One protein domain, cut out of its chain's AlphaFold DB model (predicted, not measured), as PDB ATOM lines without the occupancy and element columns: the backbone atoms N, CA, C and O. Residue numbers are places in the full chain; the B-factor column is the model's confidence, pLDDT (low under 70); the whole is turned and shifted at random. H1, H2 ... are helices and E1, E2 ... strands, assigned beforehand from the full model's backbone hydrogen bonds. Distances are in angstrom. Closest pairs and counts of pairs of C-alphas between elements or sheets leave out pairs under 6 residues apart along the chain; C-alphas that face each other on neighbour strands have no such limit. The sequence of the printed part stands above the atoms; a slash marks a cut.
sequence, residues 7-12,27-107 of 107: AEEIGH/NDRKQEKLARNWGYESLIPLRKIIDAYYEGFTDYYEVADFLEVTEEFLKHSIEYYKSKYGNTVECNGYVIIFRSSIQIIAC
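This is residues 7 to 12 and 27 to 107 of the 107 residues of the protein "ImmA/IrrE family metallo-endopeptidase" of Listeria monocytogenes (UniProt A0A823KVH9). A small three-stranded sheet, E1 E2 E3, has helix H3 running across one face, while H5 packs on the same sheet through its residues 75 to 82 and the short H4 bridges H3 and H5. The long helix H2 crosses H5 near its own last turns, and its residues 27 to 35 stick out from the body; the short H1 sits off by itself, touching no other helix. The printed part has 87 residues, with five named helices followed by three named strands, H1 H2 H3 H4 H5 E1 E2 E3; the sheet has the order E1 - E2 - E3, all antiparallel, and the class is mixed, helices and strands. The whole is compact, with a radius of gyration of the C-alphas of 13.0 A and spans of 41 by 29 by 22 A.

H1, residues 7 to 12, is apart from H2, residues 27 to 43. H2 touches H5, residues 71 to 85, with its residues 37 to 41 alone, about perpendicular at 78 degrees; the closest C-alphas, of Tyr 40 and Ser 77, are 5.3 A apart. H3, residues 46 to 54, meets H2 only through their link. H3 and H4, residues 60 to 66, only just touch, with 3 pairs of C-alphas within 8 A, the closest being Ala 52 and Val 63 at 5.9 A; they are about perpendicular at 88 degrees. H4 touches H5, about perpendicular at 75 degrees, with the closest C-alphas, of Ala 64 and Glu 71, 5.1 A apart. E1, residues 88 to 91, E2, residues 94 to 98, and E3, residues 102 to 106, form a meander, each strand the antiparallel neighbour of the one before. In the hairpin E1 and E2, N 89 and O 96 are within hydrogen-bond range at 2.9 A; in the hairpin E2 and E3, N 95 and O 105 are at 2.8 A. H3 is on the sheet at a height over the sheet of 8.9 A, across the strands at 83 degrees to E3 on the local plane. H5 is on the sheet too, its closest C-alphas to E2 being those of Ile 78 and Phe 98, 6.9 A apart; H3 and H5 on one face of the sheet E1 E2 E3 make two layers, one of helices and one of strands. Every O i to N i+4 pair is within hydrogen-bond range in H1, H2, H3, H4 and H5.

H1 begins at C-alpha 7, (-11.481, 35.035, -10.900). H2 is 24.0 A long from C-alpha 27 at (17.033, 35.123, 1.300), H3 12.9 A, H4 9.8 A and H5 20.7 A. E1 is 9.8 A long, E2 12.8 A and E3 13.3 A, ending at C-alpha 106, (1.740, 18.730, -33.028).

The C-alphas of Asn 27 and Cys 107, the two farthest apart, are 41.7 A apart. Residues 13 to 26 are not printed, and C-alphas 12 and 27 across the cut are 26.2 A apart. The links printed whole are tight. The mean pLDDT of the printed part is 81.7; residues 7 to 12, 27 to 29 and 31 are under 70.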
ATOM      1  N   ALA A   7     -12.775  35.262 -10.270       45.75
ATOM      2  CA  ALA A   7     -11.481  35.035 -10.900       45.75
ATOM      3  C   ALA A   7     -10.758  36.330 -11.326       45.75
ATOM      4  O   ALA A   7      -9.561  36.427 -11.066       45.75
ATOM      5  N   GLU A   8     -11.454  37.345 -11.862       44.34
ATOM      6  CA  GLU A   8     -10.853  38.650 -12.198       44.34
ATOM      7  C   GLU A   8     -10.309  39.339 -10.939       44.34
ATOM      8  O   GLU A   8      -9.179  39.825 -10.926       44.34
ATOM      9  N   GLU A   9     -11.057  39.312  -9.832       46.59
ATOM     10  CA  GLU A   9     -10.588  39.911  -8.576       46.59
ATOM     11  C   GLU A   9      -9.460  39.108  -7.914       46.59
ATOM     12  O   GLU A   9      -8.559  39.707  -7.326       46.59
ATOM     13  N   ILE A  10      -9.439  37.776  -8.039       50.59
ATOM     14  CA  ILE A  10      -8.319  36.959  -7.536       50.59
ATOM     15  C   ILE A  10      -7.066  37.189  -8.387       50.59
ATOM     16  O   ILE A  10      -5.982  37.355  -7.823       50.59
ATOM     17  N   GLY A  11      -7.208  37.256  -9.715       42.91
ATOM     18  CA  GLY A  11      -6.129  37.579 -10.644       42.91
ATOM     19  C   GLY A  11      -5.537  38.950 -10.339       42.91
ATOM     20  O   GLY A  11      -4.335  39.064 -10.112       42.91
ATOM     21  N   HIS A  12      -6.373  39.979 -10.193       46.03
ATOM     22  CA  HIS A  12      -5.905  41.322  -9.856       46.03
ATOM     23  C   HIS A  12      -5.247  41.398  -8.466       46.03
ATOM     24  O   HIS A  12      -4.206  42.044  -8.332       46.03
ATOM     25  N   ASN A  27      17.940  36.243   1.106       68.81
ATOM     26  CA  ASN A  27      17.033  35.123   1.300       68.81
ATOM     27  C   ASN A  27      15.593  35.495   0.911       68.81
ATOM     28  O   ASN A  27      14.959  34.723   0.197       68.81
ATOM     29  N   ASP A  28      15.131  36.702   1.259       67.25
ATOM     30  CA  ASP A  28      13.811  37.221   0.857       67.25
ATOM     31  C   ASP A  28      13.694  37.310  -0.668       67.25
ATOM     32  O   ASP A  28      12.728  36.831  -1.258       67.25
ATOM     33  N   ARG A  29      14.744  37.800  -1.343       64.88
ATOM     34  CA  ARG A  29      14.792  37.860  -2.816       64.88
ATOM     35  C   ARG A  29      14.711  36.481  -3.473       64.88
ATOM     36  O   ARG A  29      14.124  36.334  -4.544       64.88
ATOM     37  N   LYS A  30      15.314  35.458  -2.858       70.44
ATOM     38  CA  LYS A  30      15.219  34.073  -3.347       70.44
ATOM     39  C   LYS A  30      13.814  33.512  -3.150       70.44
ATOM     40  O   LYS A  30      13.312  32.866  -4.064       70.44
ATOM     41  N   GLN A  31      13.195  33.766  -1.997       67.12
ATOM     42  CA  GLN A  31      11.832  33.320  -1.703       67.12
ATOM     43  C   GLN A  31      10.811  33.984  -2.632       67.12
ATOM     44  O   GLN A  31       9.987  33.284  -3.210       67.12
ATOM     45  N   GLU A  32      10.928  35.289  -2.878       73.31
ATOM     46  CA  GLU A  32      10.056  36.001  -3.819       73.31
ATOM     47  C   GLU A  32      10.216  35.470  -5.250       73.31
ATOM     48  O   GLU A  32       9.228  35.206  -5.932       73.31
ATOM     49  N   LYS A  33      11.453  35.204  -5.695       72.25
ATOM     50  CA  LYS A  33      11.690  34.576  -7.004       72.25
ATOM     51  C   LYS A  33      11.085  33.171  -7.090       72.25
ATOM     52  O   LYS A  33      10.535  32.818  -8.128       72.25
ATOM     53  N   LEU A  34      11.177  32.369  -6.027       72.62
ATOM     54  CA  LEU A  34      10.569  31.035  -5.978       72.62
ATOM     55  C   LEU A  34       9.039  31.109  -6.003       72.62
ATOM     56  O   LEU A  34       8.428  30.392  -6.790       72.62
ATOM     57  N   ALA A  35       8.436  32.000  -5.215       71.50
ATOM     58  CA  ALA A  35       6.994  32.231  -5.207       71.50
ATOM     59  C   ALA A  35       6.496  32.720  -6.576       71.50
ATOM     60  O   ALA A  35       5.483  32.238  -7.075       71.50
ATOM     61  N   ARG A  36       7.253  33.607  -7.230       75.19
ATOM     62  CA  ARG A  36       6.945  34.116  -8.570       75.19
ATOM     63  C   ARG A  36       7.033  33.024  -9.636       75.19
ATOM     64  O   ARG A  36       6.120  32.891 -10.441       75.19
ATOM     65  N   ASN A  37       8.082  32.202  -9.599       75.44
ATOM     66  CA  ASN A  37       8.213  31.043 -10.483       75.44
ATOM     67  C   ASN A  37       7.075  30.035 -10.269       75.44
ATOM     68  O   ASN A  37       6.508  29.533 -11.233       75.44
ATOM     69  N   TRP A  38       6.717  29.770  -9.011       77.88
ATOM     70  CA  TRP A  38       5.592  28.903  -8.677       77.88
ATOM     71  C   TRP A  38       4.263  29.479  -9.179       77.88
ATOM     72  O   TRP A  38       3.436  28.737  -9.706       77.88
ATOM     73  N   GLY A  39       4.085  30.800  -9.089       79.56
ATOM     74  CA  GLY A  39       2.946  31.512  -9.665       79.56
ATOM     75  C   GLY A  39       2.861  31.349 -11.182       79.56
ATOM     76  O   GLY A  39       1.781  31.068 -11.689       79.56
ATOM     77  N   TYR A  40       3.985  31.434 -11.903       83.62
ATOM     78  CA  TYR A  40       4.019  31.178 -13.349       83.62
ATOM     79  C   TYR A  40       3.581  29.761 -13.701       83.62
ATOM     80  O   TYR A  40       2.715  29.586 -14.550       83.62
ATOM     81  N   GLU A  41       4.137  28.751 -13.031       83.00
ATOM     82  CA  GLU A  41       3.794  27.355 -13.324       83.00
ATOM     83  C   GLU A  41       2.357  27.002 -12.911       83.00
ATOM     84  O   GLU A  41       1.727  26.160 -13.549       83.00
ATOM     85  N   SER A  42       1.830  27.658 -11.874       80.00
ATOM     86  CA  SER A  42       0.472  27.419 -11.371       80.00
ATOM     87  C   SER A  42      -0.601  28.127 -12.196       80.00
ATOM     88  O   SER A  42      -1.649  27.540 -12.453       80.00
ATOM     89  N   LEU A  43      -0.354  29.376 -12.608       78.94
ATOM     90  CA  LEU A  43      -1.308  30.179 -13.382       78.94
ATOM     91  C   LEU A  43      -1.207  29.901 -14.885       78.94
ATOM     92  O   LEU A  43      -2.224  29.865 -15.571       78.94
ATOM     93  N   ILE A  44       0.004  29.656 -15.396       87.44
ATOM     94  CA  ILE A  44       0.268  29.411 -16.818       87.44
ATOM     95  C   ILE A  44       0.998  28.071 -16.979       87.44
ATOM     96  O   ILE A  44       2.179  28.034 -17.339       87.44
ATOM     97  N   PRO A  45       0.343  26.927 -16.719       88.94
ATOM     98  CA  PRO A  45       0.931  25.634 -17.040       88.94
ATOM     99  C   PRO A  45       1.068  25.480 -18.562       88.94
ATOM    100  O   PRO A  45       0.208  25.926 -19.319       88.94
ATOM    101  N   LEU A  46       2.107  24.777 -19.027       89.12
ATOM    102  CA  LEU A  46       2.357  24.557 -20.466       89.12
ATOM    103  C   LEU A  46       1.132  24.004 -21.213       89.12
ATOM    104  O   LEU A  46       0.883  24.367 -22.357       89.12
ATOM    105  N   ARG A  47       0.320  23.182 -20.543       88.50
ATOM    106  CA  ARG A  47      -0.924  22.650 -21.106       88.50
ATOM    107  C   ARG A  47      -1.948  23.733 -21.447       88.50
ATOM    108  O   ARG A  47      -2.581  23.637 -22.485       88.50
ATOM    109  N   LYS A  48      -2.063  24.775 -20.625       89.44
ATOM    110  CA  LYS A  48      -2.969  25.900 -20.879       89.44
ATOM    111  C   LYS A  48      -2.525  26.743 -22.078       89.44
ATOM    112  O   LYS A  48      -3.365  27.273 -22.791       89.44
ATOM    113  N   ILE A  49      -1.216  26.804 -22.337       88.94
ATOM    114  CA  ILE A  49      -0.665  27.404 -23.563       88.94
ATOM    115  C   ILE A  49      -1.079  26.574 -24.791       88.94
ATOM    116  O   ILE A  49      -1.439  27.133 -25.823       88.94
ATOM    117  N   ILE A  50      -1.076  25.241 -24.673       89.06
ATOM    118  CA  ILE A  50      -1.571  24.339 -25.725       89.06
ATOM    119  C   ILE A  50      -3.084  24.506 -25.927       89.06
ATOM    120  O   ILE A  50      -3.534  24.561 -27.067       89.06
ATOM    121  N   ASP A  51      -3.862  24.636 -24.850       89.94
ATOM    122  CA  ASP A  51      -5.306  24.894 -24.939       89.94
ATOM    123  C   ASP A  51      -5.595  26.215 -25.682       89.94
ATOM    124  O   ASP A  51      -6.456  26.243 -26.556       89.94
ATOM    125  N   ALA A  52      -4.827  27.282 -25.422       88.44
ATOM    126  CA  ALA A  52      -4.967  28.553 -26.141       88.44
ATOM    127  C   ALA A  52      -4.703  28.403 -27.654       88.44
ATOM    128  O   ALA A  52      -5.414  28.976 -28.477       88.44
ATOM    129  N   TYR A  53      -3.720  27.580 -28.029       87.06
ATOM    130  CA  TYR A  53      -3.444  27.265 -29.431       87.06
ATOM    131  C   TYR A  53      -4.581  26.491 -30.105       87.06
ATOM    132  O   TYR A  53      -4.871  26.740 -31.274       87.06
ATOM    133  N   TYR A  54      -5.242  25.576 -29.389       86.12
ATOM    134  CA  TYR A  54      -6.402  24.857 -29.922       86.12
ATOM    135  C   TYR A  54      -7.571  25.781 -30.261       86.12
ATOM    136  O   TYR A  54      -8.265  25.541 -31.248       86.12
ATOM    137  N   GLU A  55      -7.747  26.850 -29.489       87.44
ATOM    138  CA  GLU A  55      -8.745  27.889 -29.754       87.44
ATOM    139  C   GLU A  55      -8.320  28.840 -30.893       87.44
ATOM    140  O   GLU A  55      -9.111  29.662 -31.352       87.44
ATOM    141  N   GLY A  56      -7.087  28.705 -31.393       85.31
ATOM    142  CA  GLY A  56      -6.533  29.513 -32.478       85.31
ATOM    143  C   GLY A  56      -5.797  30.771 -32.016       85.31
ATOM    144  O   GLY A  56      -5.359  31.549 -32.864       85.31
ATOM    145  N   PHE A  57      -5.610  30.965 -30.707       88.19
ATOM    146  CA  PHE A  57      -4.873  32.106 -30.166       88.19
ATOM    147  C   PHE A  57      -3.368  31.878 -30.284       88.19
ATOM    148  O   PHE A  57      -2.831  30.858 -29.844       88.19
ATOM    149  N   THR A  58      -2.667  32.840 -30.884       78.81
ATOM    150  CA  THR A  58      -1.207  32.743 -31.089       78.81
ATOM    151  C   THR A  58      -0.456  34.011 -30.706       78.81
ATOM    152  O   THR A  58       0.760  33.959 -30.472       78.81
ATOM    153  N   ASP A  59      -1.164  35.139 -30.602       86.69
ATOM    154  CA  ASP A  59      -0.597  36.383 -30.110       86.69
ATOM    155  C   ASP A  59      -0.549  36.416 -28.578       86.69
ATOM    156  O   ASP A  59      -1.391  35.843 -27.888       86.69
ATOM    157  N   TYR A  60       0.448  37.110 -28.028       87.25
ATOM    158  CA  TYR A  60       0.599  37.245 -26.581       87.25
ATOM    159  C   TYR A  60      -0.609  37.911 -25.925       87.25
ATOM    160  O   TYR A  60      -0.963  37.524 -24.816       87.25
ATOM    161  N   TYR A  61      -1.234  38.884 -26.587       88.31
ATOM    162  CA  TYR A  61      -2.426  39.543 -26.074       88.31
ATOM    163  C   TYR A  61      -3.590  38.553 -25.962       88.31
ATOM    164  O   TYR A  61      -4.175  38.415 -24.895       88.31
ATOM    165  N   GLU A  62      -3.873  37.810 -27.035       87.06
ATOM    166  CA  GLU A  62      -4.970  36.833 -27.077       87.06
ATOM    167  C   GLU A  62      -4.757  35.690 -26.085       87.06
ATOM    168  O   GLU A  62      -5.675  35.283 -25.379       87.06
ATOM    169  N   VAL A  63      -3.526  35.180 -26.001       88.50
ATOM    170  CA  VAL A  63      -3.188  34.114 -25.054       88.50
ATOM    171  C   VAL A  63      -3.267  34.632 -23.617       88.50
ATOM    172  O   VAL A  63      -3.702  33.898 -22.738       88.50
ATOM    173  N   ALA A  64      -2.872  35.878 -23.349       87.88
ATOM    174  CA  ALA A  64      -2.990  36.458 -22.014       87.88
ATOM    175  C   ALA A  64      -4.457  36.660 -21.611       87.88
ATOM    176  O   ALA A  64      -4.823  36.298 -20.495       87.88
ATOM    177  N   ASP A  65      -5.289  37.146 -22.536       87.06
ATOM    178  CA  ASP A  65      -6.737  37.297 -22.360       87.06
ATOM    179  C   ASP A  65      -7.410  35.943 -22.079       87.06
ATOM    180  O   ASP A  65      -8.088  35.785 -21.066       87.06
ATOM    181  N   PHE A  66      -7.103  34.917 -22.883       87.69
ATOM    182  CA  PHE A  66      -7.611  33.554 -22.688       87.69
ATOM    183  C   PHE A  66      -7.213  32.940 -21.337       87.69
ATOM    184  O   PHE A  66      -7.949  32.138 -20.759       87.69
ATOM    185  N   LEU A  67      -6.022  33.278 -20.846       84.62
ATOM    186  CA  LEU A  67      -5.502  32.799 -19.567       84.62
ATOM    187  C   LEU A  67      -5.908  33.682 -18.381       84.62
ATOM    188  O   LEU A  67      -5.527  33.360 -17.255       84.62
ATOM    189  N   GLU A  68      -6.654  34.763 -18.622       84.69
ATOM    190  CA  GLU A  68      -7.067  35.748 -17.617       84.69
ATOM    191  C   GLU A  68      -5.868  36.335 -16.836       84.69
ATOM    192  O   GLU A  68      -5.910  36.546 -15.621       84.69
ATOM    193  N   VAL A  69      -4.758  36.590 -17.538       83.94
ATOM    194  CA  VAL A  69      -3.528  37.189 -16.991       83.94
ATOM    195  C   VAL A  69      -3.147  38.439 -17.774       83.94
ATOM    196  O   VAL A  69      -3.570  38.650 -18.905       83.94
ATOM    197  N   THR A  70      -2.281  39.278 -17.206       85.12
ATOM    198  CA  THR A  70      -1.723  40.395 -17.974       85.12
ATOM    199  C   THR A  70      -0.712  39.899 -19.005       85.12
ATOM    200  O   THR A  70       0.053  38.960 -18.762       85.12
ATOM    201  N   GLU A  71      -0.642  40.583 -20.147       84.81
ATOM    202  CA  GLU A  71       0.334  40.286 -21.204       84.81
ATOM    203  C   GLU A  71       1.782  40.327 -20.678       84.81
ATOM    204  O   GLU A  71       2.613  39.491 -21.036       84.81
ATOM    205  N   GLU A  72       2.091  41.257 -19.767       84.12
ATOM    206  CA  GLU A  72       3.393  41.326 -19.093       84.12
ATOM    207  C   GLU A  72       3.677  40.078 -18.249       84.12
ATOM    208  O   GLU A  72       4.789  39.541 -18.290       84.12
ATOM    209  N   PHE A  73       2.683  39.577 -17.510       83.81
ATOM    210  CA  PHE A  73       2.829  38.362 -16.714       83.81
ATOM    211  C   PHE A  73       3.062  37.138 -17.604       83.81
ATOM    212  O   PHE A  73       3.967  36.346 -17.327       83.81
ATOM    213  N   LEU A  74       2.331  37.031 -18.720       87.06
ATOM    214  CA  LEU A  74       2.559  35.988 -19.716       87.06
ATOM    215  C   LEU A  74       3.979  36.065 -20.288       87.06
ATOM    216  O   LEU A  74       4.699  35.069 -20.258       87.06
ATOM    217  N   LYS A  75       4.432  37.242 -20.735       87.56
ATOM    218  CA  LYS A  75       5.802  37.433 -21.246       87.56
ATOM    219  C   LYS A  75       6.853  37.013 -20.223       87.56
ATOM    220  O   LYS A  75       7.801  36.308 -20.569       87.56
ATOM    221  N   HIS A  76       6.676  37.383 -18.958       87.00
ATOM    222  CA  HIS A  76       7.588  36.960 -17.903       87.00
ATOM    223  C   HIS A  76       7.567  35.447 -17.652       87.00
ATOM    224  O   HIS A  76       8.628  34.859 -17.423       87.00
ATOM    225  N   SER A  77       6.396  34.812 -17.718       88.00
ATOM    226  CA  SER A  77       6.266  33.357 -17.617       88.00
ATOM    227  C   SER A  77       6.962  32.648 -18.779       88.00
ATOM    228  O   SER A  77       7.645  31.646 -18.575       88.00
ATOM    229  N   ILE A  78       6.845  33.176 -19.999       88.75
ATOM    230  CA  ILE A  78       7.531  32.633 -21.177       88.75
ATOM    231  C   ILE A  78       9.050  32.788 -21.054       88.75
ATOM    232  O   ILE A  78       9.778  31.839 -21.331       88.75
ATOM    233  N   GLU A  79       9.551  33.925 -20.565       88.56
ATOM    234  CA  GLU A  79      10.983  34.090 -20.273       88.56
ATOM    235  C   GLU A  79      11.469  33.117 -19.188       88.56
ATOM    236  O   GLU A  79      12.561  32.552 -19.301       88.56
ATOM    237  N   TYR A  80      10.650  32.857 -18.163       89.25
ATOM    238  CA  TYR A  80      10.934  31.825 -17.166       89.25
ATOM    239  C   TYR A  80      11.032  30.432 -17.807       89.25
ATOM    240  O   TYR A  80      12.025  29.728 -17.595       89.25
ATOM    241  N   TYR A  81      10.063  30.051 -18.643       89.00
ATOM    242  CA  TYR A  81      10.089  28.775 -19.358       89.00
ATOM    243  C   TYR A  81      11.272  28.668 -20.318       89.00
ATOM    244  O   TYR A  81      11.917  27.622 -20.359       89.00
ATOM    245  N   LYS A  82      11.636  29.759 -20.999       89.19
ATOM    246  CA  LYS A  82      12.848  29.828 -21.823       89.19
ATOM    247  C   LYS A  82      14.114  29.615 -21.009       89.19
ATOM    248  O   LYS A  82      15.003  28.891 -21.443       89.19
ATOM    249  N   SER A  83      14.199  30.197 -19.815       87.06
ATOM    250  CA  SER A  83      15.338  29.975 -18.922       87.06
ATOM    251  C   SER A  83      15.396  28.544 -18.379       87.06
ATOM    252  O   SER A  83      16.481  28.098 -18.009       87.06
ATOM    253  N   LYS A  84      14.255  27.850 -18.277       87.44
ATOM    254  CA  LYS A  84      14.150  26.493 -17.719       87.44
ATOM    255  C   LYS A  84      14.366  25.397 -18.765       87.44
ATOM    256  O   LYS A  84      15.068  24.432 -18.483       87.44
ATOM    257  N   TYR A  85      13.776  25.548 -19.949       88.94
ATOM    258  CA  TYR A  85      13.725  24.525 -21.000       88.94
ATOM    259  C   TYR A  85      14.449  24.930 -22.294       88.94
ATOM    260  O   TYR A  85      14.679  24.092 -23.160       88.94
ATOM    261  N   GLY A  86      14.840  26.199 -22.435       89.06
ATOM    262  CA  GLY A  86      15.347  26.760 -23.688       89.06
ATOM    263  C   GLY A  86      14.223  27.267 -24.596       89.06
ATOM    264  O   GLY A  86      13.086  27.460 -24.179       89.06
ATOM    265  N   ASN A  87      14.530  27.507 -25.869       88.94
ATOM    266  CA  ASN A  87      13.578  28.085 -26.826       88.94
ATOM    267  C   ASN A  87      12.415  27.158 -27.210       88.94
ATOM    268  O   ASN A  87      11.488  27.610 -27.884       88.94
ATOM    269  N   THR A  88      12.471  25.885 -26.829       90.25
ATOM    270  CA  THR A  88      11.498  24.860 -27.208       90.25
ATOM    271  C   THR A  88      11.260  23.906 -26.052       90.25
ATOM    272  O   THR A  88      12.224  23.478 -25.419       90.25
ATOM    273  N   VAL A  89      10.010  23.520 -25.819       91.81
ATOM    274  CA  VAL A  89       9.651  22.489 -24.840       91.81
ATOM    275  C   VAL A  89       8.665  21.503 -25.452       91.81
ATOM    276  O   VAL A  89       7.701  21.904 -26.098       91.81
ATOM    277  N   GLU A  90       8.915  20.213 -25.253       89.94
ATOM    278  CA  GLU A  90       7.971  19.157 -25.608       89.94
ATOM    279  C   GLU A  90       7.029  18.899 -24.426       89.94
ATOM    280  O   GLU A  90       7.467  18.714 -23.288       89.94
ATOM    281  N   CYS A  91       5.724  18.915 -24.680       86.94
ATOM    282  CA  CYS A  91       4.692  18.686 -23.683       86.94
ATOM    283  C   CYS A  91       3.497  17.981 -24.335       86.94
ATOM    284  O   CYS A  91       2.896  18.504 -25.266       86.94
ATOM    285  N   ASN A  92       3.139  16.791 -23.844       85.38
ATOM    286  CA  ASN A  92       1.953  16.040 -24.277       85.38
ATOM    287  C   ASN A  92       1.862  15.771 -25.798       85.38
ATOM    288  O   ASN A  92       0.766  15.757 -26.349       85.38
ATOM    289  N   GLY A  93       2.995  15.549 -26.470       87.38
ATOM    290  CA  GLY A  93       3.028  15.363 -27.929       87.38
ATOM    291  C   GLY A  93       2.960  16.672 -28.722       87.38
ATOM    292  O   GLY A  93       2.787  16.645 -29.933       87.38
ATOM    293  N   TYR A  94       3.114  17.817 -28.055       89.19
ATOM    294  CA  TYR A  94       3.248  19.126 -28.681       89.19
ATOM    295  C   TYR A  94       4.632  19.694 -28.420       89.19
ATOM    296  O   TYR A  94       5.163  19.582 -27.318       89.19
ATOM    297  N   VAL A  95       5.190  20.376 -29.411       90.88
ATOM    298  CA  VAL A  95       6.399  21.182 -29.262       90.88
ATOM    299  C   VAL A  95       5.987  22.644 -29.204       90.88
ATOM    300  O   VAL A  95       5.519  23.206 -30.192       90.88
ATOM    301  N   ILE A  96       6.172  23.260 -28.040       90.69
ATOM    302  CA  ILE A  96       5.943  24.686 -27.816       90.69
ATOM    303  C   ILE A  96       7.254  25.417 -28.099       90.69
ATOM    304  O   ILE A  96       8.286  25.109 -27.505       90.69
ATOM    305  N   ILE A  97       7.217  26.393 -28.999       90.31
ATOM    306  CA  ILE A  97       8.359  27.194 -29.432       90.31
ATOM    307  C   ILE A  97       8.144  28.638 -28.977       90.31
ATOM    308  O   ILE A  97       7.218  29.322 -29.416       90.31
ATOM    309  N   PHE A  98       9.049  29.119 -28.130       86.12
ATOM    310  CA  PHE A  98       8.992  30.454 -27.546       86.12
ATOM    311  C   PHE A  98       9.805  31.454 -28.391       86.12
ATOM    312  O   PHE A  98      11.040  31.496 -28.324       86.12
ATOM    313  N   ARG A  99       9.118  32.262 -29.213       82.00
ATOM    314  CA  ARG A  99       9.692  33.329 -30.067       82.00
ATOM    315  C   ARG A  99       8.937  34.654 -29.848       82.00
ATOM    316  O   ARG A  99       8.334  34.860 -28.799       82.00
ATOM    317  N   SER A 100       8.971  35.559 -30.834       78.94
ATOM    318  CA  SER A 100       8.141  36.774 -30.885       78.94
ATOM    319  C   SER A 100       6.634  36.493 -30.881       78.94
ATOM    320  O   SER A 100       5.863  37.408 -30.637       78.94
ATOM    321  N   SER A 101       6.234  35.243 -31.116       79.81
ATOM    322  CA  SER A 101       4.902  34.684 -30.886       79.81
ATOM    323  C   SER A 101       5.044  33.273 -30.307       79.81
ATOM    324  O   SER A 101       6.142  32.692 -30.340       79.81
ATOM    325  N   ILE A 102       3.952  32.727 -29.770       84.50
ATOM    326  CA  ILE A 102       3.902  31.347 -29.284       84.50
ATOM    327  C   ILE A 102       3.530  30.455 -30.471       84.50
ATOM    328  O   ILE A 102       2.454  30.587 -31.045       84.50
ATOM    329  N   GLN A 103       4.438  29.561 -30.863       87.25
ATOM    330  CA  GLN A 103       4.179  28.587 -31.926       87.25
ATOM    331  C   GLN A 103       4.090  27.199 -31.317       87.25
ATOM    332  O   GLN A 103       4.937  26.828 -30.507       87.25
ATOM    333  N   ILE A 104       3.086  26.428 -31.721       88.19
ATOM    334  CA  ILE A 104       2.903  25.057 -31.256       88.19
ATOM    335  C   ILE A 104       2.843  24.137 -32.466       88.19
ATOM    336  O   ILE A 104       2.162  24.426 -33.449       88.19
ATOM    337  N   ILE A 105       3.599  23.045 -32.400       87.94
ATOM    338  CA  ILE A 105       3.653  22.007 -33.428       87.94
ATOM    339  C   ILE A 105       3.154  20.711 -32.796       87.94
ATOM    340  O   ILE A 105       3.683  20.295 -31.769       87.94
ATOM    341  N   ALA A 106       2.146  20.083 -33.395       85.00
ATOM    342  CA  ALA A 106       1.740  18.730 -33.028       85.00
ATOM    343  C   ALA A 106       2.748  17.719 -33.601       85.00
ATOM    344  O   ALA A 106       3.092  17.809 -34.784       85.00
ATOM    345  N   CYS A 107       3.222  16.796 -32.765       76.50
ATOM    346  CA  CYS A 107       4.053  15.660 -33.167       76.50
ATOM    347  C   CYS A 107       3.217  14.418 -33.495       76.50
ATOM    348  O   CYS A 107       2.130  14.241 -32.899       76.50
TER     349      CYS A 107